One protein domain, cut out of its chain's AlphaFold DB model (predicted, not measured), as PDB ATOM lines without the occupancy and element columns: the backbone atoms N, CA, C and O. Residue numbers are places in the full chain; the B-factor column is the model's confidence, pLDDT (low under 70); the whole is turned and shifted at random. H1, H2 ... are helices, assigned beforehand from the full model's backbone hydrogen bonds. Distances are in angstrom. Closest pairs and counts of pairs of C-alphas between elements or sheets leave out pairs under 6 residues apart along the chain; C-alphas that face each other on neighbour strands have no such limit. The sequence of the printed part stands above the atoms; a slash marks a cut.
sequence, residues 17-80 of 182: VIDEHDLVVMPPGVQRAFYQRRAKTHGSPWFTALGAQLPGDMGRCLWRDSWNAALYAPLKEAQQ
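Overview. This is residues 17 to 80 of the 182 residues of the protein "Isochorismatase domain-containing protein" of Carpinus fangiana (UniProt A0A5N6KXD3). This model has little regular structure: three short helices, H1 to H3, follow one another along one side, and a long winding stretch, residues 43 to 72, loops back past them. Residues 72 to 78, with H4, stick out as an arm. The printed part has 64 residues, 24 of them in four named helices, with no named strand; its class is all helix. It is only just loose, close to compact, with a radius of gyration of the C-alphas of 13.2 A and spans of 39 by 28 by 20 A.

Arrangement. H1, residues 20 to 25, and H2, residues 28 to 33, are only just apart, their closest C-alphas 8.5 A from each other. H2 and H3, residues 36 to 42, meet only through their link. H4, residues 73 to 77, is apart from H1, H2 and H3. Every O i to N i+4 pair is within hydrogen-bond range in H1 and H4, but 1 of 2 in H2 and 1 of 3 in H3, where 2 of 4 O i to N i+3 pairs are.

Along the chain. H1 begins at C-alpha 20 (-37.081, 41.739, -0.527) and spans 8.9 A; H2 spans 8.8 A, H3 10.1 A and H4 6.1 A, ending at C-alpha 77 (-59.131, 25.734, 7.090).

Size, cuts and confidence. The C-alphas of Thr 41 and Gln 80 are farthest apart, at 41.4 A. The printed part has no cut. The link H3 to H4 is long, the others tight. Residues 36 to 47 have pLDDT under 70.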
ATOM      1  N   VAL A  17     -42.657  31.307  -0.634       96.25
ATOM      2  CA  VAL A  17     -42.815  32.680  -0.172       96.25
ATOM      3  C   VAL A  17     -41.466  33.368  -0.259       96.25
ATOM      4  O   VAL A  17     -40.464  32.818   0.192       96.25
ATOM      5  N   ILE A  18     -41.452  34.555  -0.850       96.25
ATOM      6  CA  ILE A  18     -40.270  35.394  -0.990       96.25
ATOM      7  C   ILE A  18     -40.499  36.762  -0.353       96.25
ATOM      8  O   ILE A  18     -41.632  37.240  -0.244       96.25
ATOM      9  N   ASP A  19     -39.409  37.411   0.022       96.38
ATOM     10  CA  ASP A  19     -39.379  38.814   0.422       96.38
ATOM     11  C   ASP A  19     -38.311  39.612  -0.351       96.38
ATOM     12  O   ASP A  19     -37.804  39.189  -1.396       96.38
ATOM     13  N   GLU A  20     -38.017  40.822   0.126       95.88
ATOM     14  CA  GLU A  20     -37.081  41.739  -0.527       95.88
ATOM     15  C   GLU A  20     -35.662  41.178  -0.553       95.88
ATOM     16  O   GLU A  20     -34.977  41.290  -1.571       95.88
ATOM     17  N   HIS A  21     -35.235  40.517   0.524       95.94
ATOM     18  CA  HIS A  21     -33.919  39.899   0.563       95.94
ATOM     19  C   HIS A  21     -33.841  38.762  -0.454       95.94
ATOM     20  O   HIS A  21     -32.909  38.722  -1.261       95.94
ATOM     21  N   ASP A  22     -34.852  37.888  -0.465       95.25
ATOM     22  CA  ASP A  22     -34.919  36.768  -1.399       95.25
ATOM     23  C   ASP A  22     -34.833  37.222  -2.849       95.25
ATOM     24  O   ASP A  22     -34.095  36.619  -3.626       95.25
ATOM     25  N   LEU A  23     -35.556  38.282  -3.219       93.19
ATOM     26  CA  LEU A  23     -35.569  38.804  -4.584       93.19
ATOM     27  C   LEU A  23     -34.179  39.286  -5.027       93.19
ATOM     28  O   LEU A  23     -33.775  39.011  -6.159       93.19
ATOM     29  N   VAL A  24     -33.437  39.945  -4.131       94.38
ATOM     30  CA  VAL A  24     -32.077  40.443  -4.391       94.38
ATOM     31  C   VAL A  24     -31.086  39.296  -4.588       94.38
ATOM     32  O   VAL A  24     -30.262  39.348  -5.500       94.38
ATOM     33  N   VAL A  25     -31.164  38.249  -3.761       94.50
ATOM     34  CA  VAL A  25     -30.212  37.121  -3.804       94.50
ATOM     35  C   VAL A  25     -30.663  35.969  -4.711       94.50
ATOM     36  O   VAL A  25     -29.953  34.970  -4.854       94.50
ATOM     37  N   MET A  26     -31.848  36.070  -5.322       93.94
ATOM     38  CA  MET A  26     -32.422  35.043  -6.190       93.94
ATOM     39  C   MET A  26     -31.524  34.802  -7.417       93.94
ATOM     40  O   MET A  26     -31.306  35.730  -8.199       93.94
ATOM     41  N   PRO A  27     -31.062  33.563  -7.674       92.69
ATOM     42  CA  PRO A  27     -30.257  33.261  -8.842       92.69
ATOM     43  C   PRO A  27     -30.997  33.603 -10.142       92.69
ATOM     44  O   PRO A  27     -32.190  33.293 -10.265       92.69
ATOM     45  N   PRO A  28     -30.297  34.125 -11.165       91.12
ATOM     46  CA  PRO A  28     -30.910  34.467 -12.448       91.12
ATOM     47  C   PRO A  28     -31.657  33.300 -13.106       91.12
ATOM     48  O   PRO A  28     -32.661  33.513 -13.779       91.12
ATOM     49  N   GLY A  29     -31.211  32.056 -12.890       89.06
ATOM     50  CA  GLY A  29     -31.889  30.859 -13.399       89.06
ATOM     51  C   GLY A  29     -33.300  30.673 -12.834       89.06
ATOM     52  O   GLY A  29     -34.215  30.337 -13.587       89.06
ATOM     53  N   VAL A  30     -33.492  30.962 -11.542       89.50
ATOM     54  CA  VAL A  30     -34.806  30.898 -10.885       89.50
ATOM     55  C   VAL A  30     -35.668  32.068 -11.342       89.50
ATOM     56  O   VAL A  30     -36.789  31.854 -11.792       89.50
ATOM     57  N   GLN A  31     -35.125  33.292 -11.344       87.69
ATOM     58  CA  GLN A  31     -35.848  34.471 -11.840       87.69
ATOM     59  C   GLN A  31     -36.318  34.288 -13.294       87.69
ATOM     60  O   GLN A  31     -37.448  34.627 -13.647       87.69
ATOM     61  N   ARG A  32     -35.471  33.686 -14.142       84.50
ATOM     62  CA  ARG A  32     -35.770  33.409 -15.552       84.50
ATOM     63  C   ARG A  32     -36.993  32.509 -15.733       84.50
ATOM     64  O   ARG A  32     -37.688  32.663 -16.740       84.50
ATOM     65  N   ALA A  33     -37.261  31.582 -14.812       82.69
ATOM     66  CA  ALA A  33     -38.432  30.708 -14.887       82.69
ATOM     67  C   ALA A  33     -39.755  31.491 -14.787       82.69
ATOM     68  O   ALA A  33     -40.743  31.079 -15.381       82.69
ATOM     69  N   PHE A  34     -39.742  32.658 -14.137       79.44
ATOM     70  CA  PHE A  34     -40.906  33.524 -13.916       79.44
ATOM     71  C   PHE A  34     -40.970  34.721 -14.877       79.44
ATOM     72  O   PHE A  34     -41.816  35.603 -14.746       79.44
ATOM     73  N   TYR A  35     -40.078  34.796 -15.866       74.00
ATOM     74  CA  TYR A  35     -40.016  35.959 -16.745       74.00
ATOM     75  C   TYR A  35     -41.192  35.996 -17.736       74.00
ATOM     76  O   TYR A  35     -41.355  35.095 -18.562       74.00
ATOM     77  N   GLN A  36     -41.952  37.098 -17.736       61.47
ATOM     78  CA  GLN A  36     -43.164  37.303 -18.551       61.47
ATOM     79  C   GLN A  36     -42.972  37.079 -20.059       61.47
ATOM     80  O   GLN A  36     -43.909  36.718 -20.771       61.47
ATOM     81  N   ARG A  37     -41.754  37.242 -20.594       60.41
ATOM     82  CA  ARG A  37     -41.483  36.958 -22.016       60.41
ATOM     83  C   ARG A  37     -41.616  35.464 -22.356       60.41
ATOM     84  O   ARG A  37     -41.848  35.133 -23.519       60.41
ATOM     85  N   ARG A  38     -41.535  34.565 -21.364       59.84
ATOM     86  CA  ARG A  38     -41.876  33.141 -21.532       59.84
ATOM     87  C   ARG A  38     -43.382  32.881 -21.495       59.84
ATOM     88  O   ARG A  38     -43.822  32.001 -22.228       59.84
ATOM     89  N   ALA A  39     -44.164  33.713 -20.796       55.53
ATOM     90  CA  ALA A  39     -45.635  33.687 -20.848       55.53
ATOM     91  C   ALA A  39     -46.150  33.727 -22.287       55.53
ATOM     92  O   ALA A  39     -46.953  32.898 -22.702       55.53
ATOM     93  N   LYS A  40     -45.587  34.645 -23.080       50.31
ATOM     94  CA  LYS A  40     -45.970  34.853 -24.482       50.31
ATOM     95  C   LYS A  40     -45.554  33.723 -25.425       50.31
ATOM     96  O   LYS A  40     -46.120  33.617 -26.503       50.31
ATOM     97  N   THR A  41     -44.556  32.917 -25.061       55.00
ATOM     98  CA  THR A  41     -44.012  31.862 -25.939       55.00
ATOM     99  C   THR A  41     -44.471  30.458 -25.558       55.00
ATOM    100  O   THR A  41     -44.492  29.595 -26.422       55.00
ATOM    101  N   HIS A  42     -44.841  30.228 -24.296       59.09
ATOM    102  CA  HIS A  42     -45.254  28.910 -23.789       59.09
ATOM    103  C   HIS A  42     -46.726  28.887 -23.333       59.09
ATOM    104  O   HIS A  42     -47.174  27.900 -22.766       59.09
ATOM    105  N   GLY A  43     -47.484  29.968 -23.567       48.84
ATOM    106  CA  GLY A  43     -48.949  29.985 -23.459       48.84
ATOM    107  C   GLY A  43     -49.534  29.880 -22.048       48.84
ATOM    108  O   GLY A  43     -50.746  29.752 -21.922       48.84
ATOM    109  N   SER A  44     -48.721  29.946 -20.988       53.66
ATOM    110  CA  SER A  44     -49.228  29.877 -19.613       53.66
ATOM    111  C   SER A  44     -49.452  31.280 -19.023       53.66
ATOM    112  O   SER A  44     -48.531  32.107 -19.037       53.66
ATOM    113  N   PRO A  45     -50.649  31.558 -18.468       51.50
ATOM    114  CA  PRO A  45     -50.974  32.833 -17.823       51.50
ATOM    115  C   PRO A  45     -50.220  33.051 -16.498       51.50
ATOM    116  O   PRO A  45     -50.236  34.154 -15.959       51.50
ATOM    117  N   TRP A  46     -49.530  32.026 -15.984       55.22
ATOM    118  CA  TRP A  46     -48.896  32.023 -14.660       55.22
ATOM    119  C   TRP A  46     -47.471  32.591 -14.624       55.22
ATOM    120  O   TRP A  46     -46.882  32.729 -13.557       55.22
ATOM    121  N   PHE A  47     -46.897  32.952 -15.771       65.44
ATOM    122  CA  PHE A  47     -45.539  33.495 -15.852       65.44
ATOM    123  C   PHE A  47     -45.516  35.001 -15.540       65.44
ATOM    124  O   PHE A  47     -45.226  35.828 -16.405       65.44
ATOM    125  N   THR A  48     -45.841  35.359 -14.297       77.56
ATOM    126  CA  THR A  48     -45.611  36.705 -13.756       77.56
ATOM    127  C   THR A  48     -44.276  36.740 -13.020       77.56
ATOM    128  O   THR A  48     -43.921  35.781 -12.340       77.56
ATOM    129  N   ALA A  49     -43.525  37.835 -13.170       87.81
ATOM    130  CA  ALA A  49     -42.224  37.979 -12.530       87.81
ATOM    131  C   ALA A  49     -42.343  37.890 -11.001       87.81
ATOM    132  O   ALA A  49     -43.276  38.441 -10.412       87.81
ATOM    133  N   LEU A  50     -41.372  37.228 -10.369       90.81
ATOM    134  CA  LEU A  50     -41.273  37.147  -8.913       90.81
ATOM    135  C   LEU A  50     -41.326  38.548  -8.295       90.81
ATOM    136  O   LEU A  50     -40.629  39.458  -8.745       90.81
ATOM    137  N   GLY A  51     -42.181  38.728  -7.289       92.44
ATOM    138  CA  GLY A  51     -42.357  40.008  -6.610       92.44
ATOM    139  C   GLY A  51     -43.055  41.098  -7.432       92.44
ATOM    140  O   GLY A  51     -43.206  42.205  -6.921       92.44
ATOM    141  N   ALA A  52     -43.503  40.840  -8.665       92.19
ATOM    142  CA  ALA A  52     -44.307  41.808  -9.410       92.19
ATOM    143  C   ALA A  52     -45.727  41.908  -8.838       92.19
ATOM    144  O   ALA A  52     -46.284  40.917  -8.365       92.19
ATOM    145  N   GLN A  53     -46.319  43.100  -8.902       92.12
ATOM    146  CA  GLN A  53     -47.698  43.328  -8.477       92.12
ATOM    147  C   GLN A  53     -48.674  42.550  -9.373       92.12
ATOM    148  O   GLN A  53     -48.664  42.721 -10.595       92.12
ATOM    149  N   LEU A  54     -49.512  41.707  -8.766       90.62
ATOM    150  CA  LEU A  54     -50.593  40.998  -9.447       90.62
ATOM    151  C   LEU A  54     -51.842  41.893  -9.581       90.62
ATOM    152  O   LEU A  54     -51.968  42.880  -8.846       90.62
ATOM    153  N   PRO A  55     -52.762  41.573 -10.514       89.88
ATOM    154  CA  PRO A  55     -54.003  42.323 -10.692       89.88
ATOM    155  C   PRO A  55     -54.864  42.386  -9.425       89.88
ATOM    156  O   PRO A  55     -54.858  41.469  -8.606       89.88
ATOM    157  N   GLY A  56     -55.654  43.454  -9.305       91.00
ATOM    158  CA  GLY A  56     -56.573  43.640  -8.183       91.00
ATOM    159  C   GLY A  56     -55.851  43.757  -6.840       91.00
ATOM    160  O   GLY A  56     -54.839  44.446  -6.720       91.00
ATOM    161  N   ASP A  57     -56.387  43.079  -5.833       92.31
ATOM    162  CA  ASP A  57     -55.920  43.043  -4.445       92.31
ATOM    163  C   ASP A  57     -55.077  41.794  -4.118       92.31
ATOM    164  O   ASP A  57     -54.741  41.541  -2.964       92.31
ATOM    165  N   MET A  58     -54.663  41.033  -5.137       91.50
ATOM    166  CA  MET A  58     -53.938  39.765  -4.969       91.50
ATOM    167  C   MET A  58     -52.524  39.921  -4.374       91.50
ATOM    168  O   MET A  58     -51.920  38.929  -3.956       91.50
ATOM    169  N   GLY A  59     -51.982  41.143  -4.331       94.56
ATOM    170  CA  GLY A  59     -50.642  41.453  -3.822       94.56
ATOM    171  C   GLY A  59     -49.509  41.153  -4.811       94.56
ATOM    172  O   GLY A  59     -49.729  40.962  -6.006       94.56
ATOM    173  N   ARG A  60     -48.264  41.136  -4.325       94.44
ATOM    174  CA  ARG A  60     -47.074  40.815  -5.133       94.44
ATOM    175  C   ARG A  60     -46.923  39.295  -5.296       94.44
ATOM    176  O   ARG A  60     -47.197  38.546  -4.363       94.44
ATOM    177  N   CYS A  61     -46.467  38.842  -6.463       93.25
ATOM    178  CA  CYS A  61     -46.294  37.425  -6.793       93.25
ATOM    179  C   CYS A  61     -45.325  36.713  -5.830       93.25
ATOM    180  O   CYS A  61     -44.168  37.123  -5.703       93.25
ATOM    181  N   LEU A  62     -45.814  35.645  -5.190       94.44
ATOM    182  CA  LEU A  62     -45.179  34.827  -4.150       94.44
ATOM    183  C   LEU A  62     -44.687  35.622  -2.937       94.44
ATOM    184  O   LEU A  62     -43.800  35.179  -2.216       94.44
ATOM    185  N   TRP A  63     -45.239  36.807  -2.701       96.75
ATOM    186  CA  TRP A  63     -44.712  37.720  -1.697       96.75
ATOM    187  C   TRP A  63     -45.197  37.391  -0.292       96.75
ATOM    188  O   TRP A  63     -46.365  37.044  -0.101       96.75
ATOM    189  N   ARG A  64     -44.325  37.559   0.704       96.38
ATOM    190  CA  ARG A  64     -44.686  37.419   2.118       96.38
ATOM    191  C   ARG A  64     -45.928  38.248   2.459       96.38
ATOM    192  O   ARG A  64     -46.090  39.367   1.978       96.38
ATOM    193  N   ASP A  65     -46.818  37.647   3.243       94.00
ATOM    194  CA  ASP A  65     -48.087  38.230   3.700       94.00
ATOM    195  C   ASP A  65     -49.089  38.587   2.586       94.00
ATOM    196  O   ASP A  65     -50.093  39.254   2.833       94.00
ATOM    197  N   SER A  66     -48.867  38.112   1.356       95.50
ATOM    198  CA  SER A  66     -49.830  38.253   0.260       95.50
ATOM    199  C   SER A  66     -50.775  37.053   0.161       95.50
ATOM    200  O   SER A  66     -50.413  35.919   0.483       95.50
ATOM    201  N   TRP A  67     -51.986  37.290  -0.350       94.81
ATOM    202  CA  TRP A  67     -52.983  36.238  -0.569       94.81
ATOM    203  C   TRP A  67     -52.441  35.094  -1.438       94.81
ATOM    204  O   TRP A  67     -52.636  33.927  -1.115       94.81
ATOM    205  N   ASN A  68     -51.705  35.422  -2.504       93.44
ATOM    206  CA  ASN A  68     -51.203  34.437  -3.466       93.44
ATOM    207  C   ASN A  68     -50.027  33.583  -2.939       93.44
ATOM    208  O   ASN A  68     -49.679  32.589  -3.570       93.44
ATOM    209  N   ALA A  69     -49.432  33.953  -1.799       95.06
ATOM    210  CA  ALA A  69     -48.391  33.178  -1.118       95.06
ATOM    211  C   ALA A  69     -48.922  32.398   0.104       95.06
ATOM    212  O   ALA A  69     -48.222  31.548   0.665       95.06
ATOM    213  N   ALA A  70     -50.154  32.687   0.533       94.88
ATOM    214  CA  ALA A  70     -50.803  32.006   1.643       94.88
ATOM    215  C   ALA A  70     -51.193  30.565   1.278       94.88
ATOM    216  O   ALA A  70     -51.224  30.170   0.112       94.88
ATOM    217  N   LEU A  71     -51.508  29.761   2.297       95.44
ATOM    218  CA  LEU A  71     -52.101  28.443   2.085       95.44
ATOM    219  C   LEU A  71     -53.413  28.554   1.306       95.44
ATOM    220  O   LEU A  71     -54.230  29.439   1.565       95.44
ATOM    221  N   TYR A  72     -53.621  27.608   0.387       93.75
ATOM    222  CA  TYR A  72     -54.893  27.448  -0.307       93.75
ATOM    223  C   TYR A  72     -56.023  27.297   0.717       93.75
ATOM    224  O   TYR A  72     -55.874  26.546   1.680       93.75
ATOM    225  N   ALA A  73     -57.134  28.017   0.529       95.44
ATOM    226  CA  ALA A  73     -58.140  28.220   1.574       95.44
ATOM    227  C   ALA A  73     -58.621  26.916   2.254       95.44
ATOM    228  O   ALA A  73     -58.514  26.848   3.476       95.44
ATOM    229  N   PRO A  74     -58.990  25.841   1.528       95.62
ATOM    230  CA  PRO A  74     -59.329  24.556   2.149       95.62
ATOM    231  C   PRO A  74     -58.219  23.934   3.012       95.62
ATOM    232  O   PRO A  74     -58.503  23.325   4.037       95.62
ATOM    233  N   LEU A  75     -56.946  24.086   2.628       95.56
ATOM    234  CA  LEU A  75     -55.819  23.591   3.429       95.56
ATOM    235  C   LEU A  75     -55.558  24.475   4.648       95.56
ATOM    236  O   LEU A  75     -55.193  23.965   5.700       95.56
ATOM    237  N   LYS A  76     -55.776  25.787   4.517       95.56
ATOM    238  CA  LYS A  76     -55.710  26.728   5.637       95.56
ATOM    239  C   LYS A  76     -56.804  26.444   6.670       95.56
ATOM    240  O   LYS A  76     -56.540  26.509   7.861       95.56
ATOM    241  N   GLU A  77     -58.013  26.120   6.219       96.31
ATOM    242  CA  GLU A  77     -59.131  25.734   7.090       96.31
ATOM    243  C   GLU A  77     -58.890  24.384   7.782       96.31
ATOM    244  O   GLU A  77     -59.281  24.207   8.931       96.31
ATOM    245  N   ALA A  78     -58.218  23.448   7.104       95.50
ATOM    246  CA  ALA A  78     -57.859  22.143   7.660       95.50
ATOM    247  C   ALA A  78     -56.602  22.159   8.555       95.50
ATOM    248  O   ALA A  78     -56.282  21.137   9.168       95.50
ATOM    249  N   GLN A  79     -55.871  23.277   8.606       96.44
ATOM    250  CA  GLN A  79     -54.662  23.420   9.412       96.44
ATOM    251  C   GLN A  79     -54.991  23.375  10.911       96.44
ATOM    252  O   GLN A  79     -55.951  23.992  11.371       96.44
ATOM    253  N   GLN A  80     -54.138  22.707  11.687       96.94
ATOM    254  CA  GLN A  80     -54.201  22.677  13.149       96.94
ATOM    255  C   GLN A  80     -52.957  23.335  13.785       96.94
ATOM    256  O   GLN A  80     -51.928  23.449  13.119       96.94
TER     257      GLN A  80